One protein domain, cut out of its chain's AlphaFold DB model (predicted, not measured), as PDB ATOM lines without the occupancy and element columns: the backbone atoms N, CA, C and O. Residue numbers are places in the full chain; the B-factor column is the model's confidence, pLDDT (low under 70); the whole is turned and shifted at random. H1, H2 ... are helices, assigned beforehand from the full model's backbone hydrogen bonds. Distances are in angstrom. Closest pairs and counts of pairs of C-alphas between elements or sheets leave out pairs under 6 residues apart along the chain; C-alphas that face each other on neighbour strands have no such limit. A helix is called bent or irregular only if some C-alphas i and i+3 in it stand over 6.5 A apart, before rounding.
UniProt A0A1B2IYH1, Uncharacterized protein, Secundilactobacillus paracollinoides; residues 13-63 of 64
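Overview. This is residues 13 to 63 of the 64 residues of an uncharacterized protein of Secundilactobacillus paracollinoides (UniProt A0A1B2IYH1). The long helix H2 and the shorter H1 run the same way, one obliquely over the other, and a long loop, residues 30 to 44, folds back from the end of H1 to the start of H2. The printed part has 51 residues with two named helices, H1 then H2, and no named strand: all helix. It is compact, with a radius of gyration of the C-alphas of 10.3 A, yet elongated, spanning 31 by 18 by 17 A.

Arrangement. H2, residues 45 to 62, and H1, residues 18 to 29, are close but not clearly touching; their closest C-alphas, Val 52 and Leu 25, are 7.3 A apart. They run the same way at a steep tilt of 52 degrees. Every O i to N i+4 pair is within hydrogen-bond range in H1, and 11 of 14 in H2.

Along the chain. H2 measures 25.3 A, ends at C-alpha 62 (-14.417, 22.881, -9.822) and has a kink of 31 degrees near residue 56. It is neither bent nor irregular, but only just: C-alphas 57 and 60 are 6.4 A apart. H1 measures 16.2 A from C-alpha 18 (4.730, 8.548, -12.301).

Size, cuts and confidence. The C-alphas farthest apart, Asp 14 and Lys 62, are 31.7 A apart. The printed part has no cut; H1 to H2 is a long link. Residues 13 to 15, 31 to 33 and 62 to 63 have pLDDT under 70.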
ATOM      1  N   THR A  13       9.044   8.493 -17.614       60.25
ATOM      2  CA  THR A  13       9.744   9.413 -18.511       60.25
ATOM      3  C   THR A  13      11.100   9.740 -17.877       60.25
ATOM      4  O   THR A  13      11.204   9.747 -16.649       60.25
ATOM      5  N   ASP A  14      12.130  10.040 -18.680       66.19
ATOM      6  CA  ASP A  14      13.464  10.455 -18.188       66.19
ATOM      7  C   ASP A  14      13.404  11.605 -17.163       66.19
ATOM      8  O   ASP A  14      14.277  11.746 -16.310       66.19
ATOM      9  N   PHE A  15      12.346  12.415 -17.218       69.94
ATOM     10  CA  PHE A  15      12.131  13.540 -16.322       69.94
ATOM     11  C   PHE A  15      11.687  13.145 -14.906       69.94
ATOM     12  O   PHE A  15      12.215  13.684 -13.933       69.94
ATOM     13  N   MET A  16      10.718  12.234 -14.751       74.56
ATOM     14  CA  MET A  16      10.323  11.705 -13.440       74.56
ATOM     15  C   MET A  16       9.418  10.479 -13.542       74.56
ATOM     16  O   MET A  16       8.592  10.344 -14.443       74.56
ATOM     17  N   THR A  17       9.497   9.624 -12.526       80.88
ATOM     18  CA  THR A  17       8.591   8.482 -12.374       80.88
ATOM     19  C   THR A  17       7.161   8.959 -12.093       80.88
ATOM     20  O   THR A  17       6.943   9.965 -11.407       80.88
ATOM     21  N   ARG A  18       6.147   8.209 -12.546       78.56
ATOM     22  CA  ARG A  18       4.730   8.548 -12.301       78.56
ATOM     23  C   ARG A  18       4.401   8.761 -10.821       78.56
ATOM     24  O   ARG A  18       3.618   9.644 -10.483       78.56
ATOM     25  N   LYS A  19       5.016   7.975  -9.931       80.75
ATOM     26  CA  LYS A  19       4.830   8.109  -8.479       80.75
ATOM     27  C   LYS A  19       5.383   9.443  -7.971       80.75
ATOM     28  O   LYS A  19       4.705  10.114  -7.201       80.75
ATOM     29  N   ALA A  20       6.579   9.836  -8.413       83.19
ATOM     30  CA  ALA A  20       7.179  11.115  -8.039       83.19
ATOM     31  C   ALA A  20       6.359  12.299  -8.570       83.19
ATOM     32  O   ALA A  20       6.089  13.232  -7.818       83.19
ATOM     33  N   PHE A  21       5.888  12.213  -9.818       82.81
ATOM     34  CA  PHE A  21       4.991  13.204 -10.414       82.81
ATOM     35  C   PHE A  21       3.733  13.414  -9.567       82.81
ATOM     36  O   PHE A  21       3.459  14.533  -9.142       82.81
ATOM     37  N   VAL A  22       2.996  12.338  -9.267       80.75
ATOM     38  CA  VAL A  22       1.742  12.415  -8.500       80.75
ATOM     39  C   VAL A  22       1.977  12.949  -7.088       80.75
ATOM     40  O   VAL A  22       1.205  13.790  -6.632       80.75
ATOM     41  N   THR A  23       3.033  12.502  -6.401       84.94
ATOM     42  CA  THR A  23       3.370  12.997  -5.057       84.94
ATOM     43  C   THR A  23       3.667  14.492  -5.078       84.94
ATOM     44  O   THR A  23       3.025  15.244  -4.350       84.94
ATOM     45  N   ARG A  24       4.562  14.938  -5.967       84.75
ATOM     46  CA  ARG A  24       4.971  16.346  -6.049       84.75
ATOM     47  C   ARG A  24       3.803  17.252  -6.428       84.75
ATOM     48  O   ARG A  24       3.614  18.312  -5.841       84.75
ATOM     49  N   LEU A  25       2.981  16.804  -7.374       80.56
ATOM     50  CA  LEU A  25       1.801  17.524  -7.827       80.56
ATOM     51  C   LEU A  25       0.732  17.609  -6.727       80.56
ATOM     52  O   LEU A  25       0.088  18.644  -6.567       80.56
ATOM     53  N   ARG A  26       0.569  16.548  -5.927       81.69
ATOM     54  CA  ARG A  26      -0.320  16.540  -4.759       81.69
ATOM     55  C   ARG A  26       0.164  17.500  -3.669       81.69
ATOM     56  O   ARG A  26      -0.672  18.184  -3.084       81.69
ATOM     57  N   GLU A  27       1.468  17.571  -3.413       82.75
ATOM     58  CA  GLU A  27       2.055  18.538  -2.472       82.75
ATOM     59  C   GLU A  27       1.863  19.986  -2.946       82.75
ATOM     60  O   GLU A  27       1.388  20.826  -2.182       82.75
ATOM     61  N   GLU A  28       2.146  20.261  -4.222       81.25
ATOM     62  CA  GLU A  28       1.971  21.570  -4.870       81.25
ATOM     63  C   GLU A  28       0.521  22.065  -4.824       81.25
ATOM     64  O   GLU A  28       0.245  23.228  -4.526       81.25
ATOM     65  N   LEU A  29      -0.422  21.182  -5.154       76.06
ATOM     66  CA  LEU A  29      -1.832  21.533  -5.278       76.06
ATOM     67  C   LEU A  29      -2.599  21.399  -3.956       76.06
ATOM     68  O   LEU A  29      -3.733  21.866  -3.876       76.06
ATOM     69  N   LYS A  30      -2.010  20.766  -2.928       77.94
ATOM     70  CA  LYS A  30      -2.632  20.473  -1.620       77.94
ATOM     71  C   LYS A  30      -4.023  19.833  -1.724       77.94
ATOM     72  O   LYS A  30      -4.886  20.057  -0.880       77.94
ATOM     73  N   VAL A  31      -4.240  19.025  -2.760       66.44
ATOM     74  CA  VAL A  31      -5.528  18.381  -3.055       66.44
ATOM     75  C   VAL A  31      -5.425  16.869  -2.881       66.44
ATOM     76  O   VAL A  31      -4.898  16.171  -3.748       66.44
ATOM     77  N   PRO A  32      -5.933  16.324  -1.763       63.81
ATOM     78  CA  PRO A  32      -5.896  14.887  -1.521       63.81
ATOM     79  C   PRO A  32      -6.904  14.114  -2.387       63.81
ATOM     80  O   PRO A  32      -6.693  12.930  -2.641       63.81
ATOM     81  N   THR A  33      -7.961  14.778  -2.864       68.81
ATOM     82  CA  THR A  33      -9.144  14.162  -3.488       68.81
ATOM     83  C   THR A  33      -9.068  13.975  -5.000       68.81
ATOM     84  O   THR A  33      -9.879  13.233  -5.545       68.81
ATOM     85  N   ILE A  34      -8.127  14.618  -5.696       71.00
ATOM     86  CA  ILE A  34      -8.013  14.464  -7.153       71.00
ATOM     87  C   ILE A  34      -7.223  13.201  -7.466       71.00
ATOM     88  O   ILE A  34      -6.099  13.024  -6.985       71.00
ATOM     89  N   ASP A  35      -7.780  12.363  -8.336       72.75
ATOM     90  CA  ASP A  35      -7.037  11.261  -8.925       72.75
ATOM     91  C   ASP A  35      -6.070  11.791  -9.995       72.75
ATOM     92  O   ASP A  35      -6.392  11.955 -11.173       72.75
ATOM     93  N   LEU A  36      -4.854  12.123  -9.557       73.94
ATOM     94  CA  LEU A  36      -3.800  12.631 -10.437       73.94
ATOM     95  C   LEU A  36      -3.171  11.519 -11.295       73.94
ATOM     96  O   LEU A  36      -2.371  11.796 -12.188       73.94
ATOM     97  N   THR A  37      -3.550  10.259 -11.052       73.94
ATOM     98  CA  THR A  37      -3.073   9.098 -11.808       73.94
ATOM     99  C   THR A  37      -3.758   8.957 -13.162       73.94
ATOM    100  O   THR A  37      -3.404   8.060 -13.918       73.94
ATOM    101  N   GLN A  38      -4.688   9.845 -13.509       74.19
ATOM    102  CA  GLN A  38      -5.263   9.924 -14.852       74.19
ATOM    103  C   GLN A  38      -4.471  10.846 -15.786       74.19
ATOM    104  O   GLN A  38      -4.591  10.739 -17.004       74.19
ATOM    105  N   PHE A  39      -3.617  11.719 -15.244       77.69
ATOM    106  CA  PHE A  39      -2.833  12.647 -16.057       77.69
ATOM    107  C   PHE A  39      -1.582  11.968 -16.617       77.69
ATOM    108  O   PHE A  39      -0.968  11.141 -15.935       77.69
ATOM    109  N   PRO A  40      -1.177  12.268 -17.858       76.12
ATOM    110  CA  PRO A  40       0.068  11.746 -18.405       76.12
ATOM    111  C   PRO A  40       1.258  12.252 -17.581       76.12
ATOM    112  O   PRO A  40       1.270  13.401 -17.141       76.12
ATOM    113  N   THR A  41       2.250  11.387 -17.351       80.56
ATOM    114  CA  THR A  41       3.504  11.816 -16.721       80.56
ATOM    115  C   THR A  41       4.210  12.776 -17.689       80.56
ATOM    116  O   THR A  41       4.366  12.420 -18.861       80.56
ATOM    117  N   PRO A  42       4.613  13.981 -17.256       80.88
ATOM    118  CA  PRO A  42       5.267  14.932 -18.140       80.88
ATOM    119  C   PRO A  42       6.627  14.404 -18.586       80.88
ATOM    120  O   PRO A  42       7.345  13.756 -17.820       80.88
ATOM    121  N   LYS A  43       6.972  14.677 -19.842       80.44
ATOM    122  CA  LYS A  43       8.269  14.284 -20.406       80.44
ATOM    123  C   LYS A  43       9.390  15.255 -20.052       80.44
ATOM    124  O   LYS A  43      10.534  14.831 -20.037       80.44
ATOM    125  N   ASP A  44       9.041  16.500 -19.727       83.25
ATOM    126  CA  ASP A  44       9.960  17.610 -19.476       83.25
ATOM    127  C   ASP A  44       9.328  18.627 -18.509       83.25
ATOM    128  O   ASP A  44       8.110  18.619 -18.282       83.25
ATOM    129  N   GLN A  45      10.139  19.556 -17.993       82.19
ATOM    130  CA  GLN A  45       9.697  20.608 -17.067       82.19
ATOM    131  C   GLN A  45       8.593  21.497 -17.660       82.19
ATOM    132  O   GLN A  45       7.639  21.827 -16.963       82.19
ATOM    133  N   GLU A  46       8.670  21.842 -18.948       86.25
ATOM    134  CA  GLU A  46       7.667  22.700 -19.594       86.25
ATOM    135  C   GLU A  46       6.278  22.038 -19.621       86.25
ATOM    136  O   GLU A  46       5.272  22.662 -19.276       86.25
ATOM    137  N   GLN A  47       6.222  20.735 -19.928       83.38
ATOM    138  CA  GLN A  47       4.976  19.965 -19.863       83.38
ATOM    139  C   GLN A  47       4.445  19.863 -18.431       83.38
ATOM    140  O   GLN A  47       3.230  19.902 -18.226       83.38
ATOM    141  N   TYR A  48       5.333  19.740 -17.440       84.88
ATOM    142  CA  TYR A  48       4.943  19.739 -16.031       84.88
ATOM    143  C   TYR A  48       4.291  21.069 -15.637       84.88
ATOM    144  O   TYR A  48       3.200  21.062 -15.069       84.88
ATOM    145  N   ASP A  49       4.901  22.200 -15.991       86.38
ATOM    146  CA  ASP A  49       4.359  23.530 -15.705       86.38
ATOM    147  C   ASP A  49       2.994  23.755 -16.373       86.38
ATOM    148  O   ASP A  49       2.045  24.200 -15.718       86.38
ATOM    149  N   GLN A  50       2.835  23.364 -17.642       86.25
ATOM    150  CA  GLN A  50       1.539  23.441 -18.325       86.25
ATOM    151  C   GLN A  50       0.463  22.587 -17.638       86.25
ATOM    152  O   GLN A  50      -0.668  23.051 -17.464       86.25
ATOM    153  N   LEU A  51       0.807  21.370 -17.202       83.38
ATOM    154  CA  LEU A  51      -0.088  20.492 -16.441       83.38
ATOM    155  C   LEU A  51      -0.500  21.122 -15.106       83.38
ATOM    156  O   LEU A  51      -1.686  21.138 -14.778       83.38
ATOM    157  N   VAL A  52       0.447  21.685 -14.354       84.19
ATOM    158  CA  VAL A  52       0.172  22.375 -13.085       84.19
ATOM    159  C   VAL A  52      -0.769  23.559 -13.304       84.19
ATOM    160  O   VAL A  52      -1.747  23.707 -12.570       84.19
ATOM    161  N   ILE A  53      -0.517  24.384 -14.325       86.44
ATOM    162  CA  ILE A  53      -1.368  25.533 -14.668       86.44
ATOM    163  C   ILE A  53      -2.777  25.064 -15.040       86.44
ATOM    164  O   ILE A  53      -3.759  25.635 -14.557       86.44
ATOM    165  N   PHE A  54      -2.889  24.020 -15.862       84.50
ATOM    166  CA  PHE A  54      -4.170  23.441 -16.256       84.50
ATOM    167  C   PHE A  54      -4.956  22.938 -15.040       84.50
ATOM    168  O   PHE A  54      -6.118  23.296 -14.858       84.50
ATOM    169  N   LEU A  55      -4.316  22.179 -14.149       80.62
ATOM    170  CA  LEU A  55      -4.945  21.681 -12.926       80.62
ATOM    171  C   LEU A  55      -5.384  22.826 -12.006       80.62
ATOM    172  O   LEU A  55      -6.519  22.822 -11.521       80.62
ATOM    173  N   LYS A  56      -4.533  23.846 -11.827       81.06
ATOM    174  CA  LYS A  56      -4.841  25.032 -11.012       81.06
ATOM    175  C   LYS A  56      -6.011  25.844 -11.578       81.06
ATOM    176  O   LYS A  56      -6.829  26.329 -10.805       81.06
ATOM    177  N   LYS A  57      -6.120  25.989 -12.902       82.12
ATOM    178  CA  LYS A  57      -7.164  26.809 -13.545       82.12
ATOM    179  C   LYS A  57      -8.458  26.062 -13.846       82.12
ATOM    180  O   LYS A  57      -9.517  26.679 -13.836       82.12
ATOM    181  N   SER A  58      -8.391  24.774 -14.158       75.75
ATOM    182  CA  SER A  58      -9.541  24.019 -14.670       75.75
ATOM    183  C   SER A  58     -10.085  22.987 -13.691       75.75
ATOM    184  O   SER A  58     -11.268  22.665 -13.790       75.75
ATOM    185  N   VAL A  59      -9.264  22.475 -12.765       72.00
ATOM    186  CA  VAL A  59      -9.669  21.407 -11.835       72.00
ATOM    187  C   VAL A  59      -9.895  21.945 -10.423       72.00
ATOM    188  O   VAL A  59     -10.979  21.744  -9.885       72.00
ATOM    189  N   LEU A  60      -8.949  22.703  -9.851       71.56
ATOM    190  CA  LEU A  60      -9.106  23.307  -8.516       71.56
ATOM    191  C   LEU A  60     -10.408  24.110  -8.328       71.56
ATOM    192  O   LEU A  60     -11.104  23.856  -7.347       71.56
ATOM    193  N   PRO A  61     -10.800  25.039  -9.226       71.44
ATOM    194  CA  PRO A  61     -12.023  25.818  -9.025       71.44
ATOM    195  C   PRO A  61     -13.312  24.999  -9.158       71.44
ATOM    196  O   PRO A  61     -14.356  25.476  -8.737       71.44
ATOM    197  N   LYS A  62     -13.258  23.785  -9.723       66.69
ATOM    198  CA  LYS A  62     -14.417  22.881  -9.822       66.69
ATOM    199  C   LYS A  62     -14.590  21.977  -8.600       66.69
ATOM    200  O   LYS A  62     -15.589  21.276  -8.514       66.69
ATOM    201  N   LEU A  63     -13.609  21.954  -7.697       63.84
ATOM    202  CA  LEU A  63     -13.645  21.170  -6.457       63.84
ATOM    203  C   LEU A  63     -14.170  21.975  -5.262       63.84
ATOM    204  O   LEU A  63     -14.230  21.430  -4.161       63.84
TER     205      LEU A  63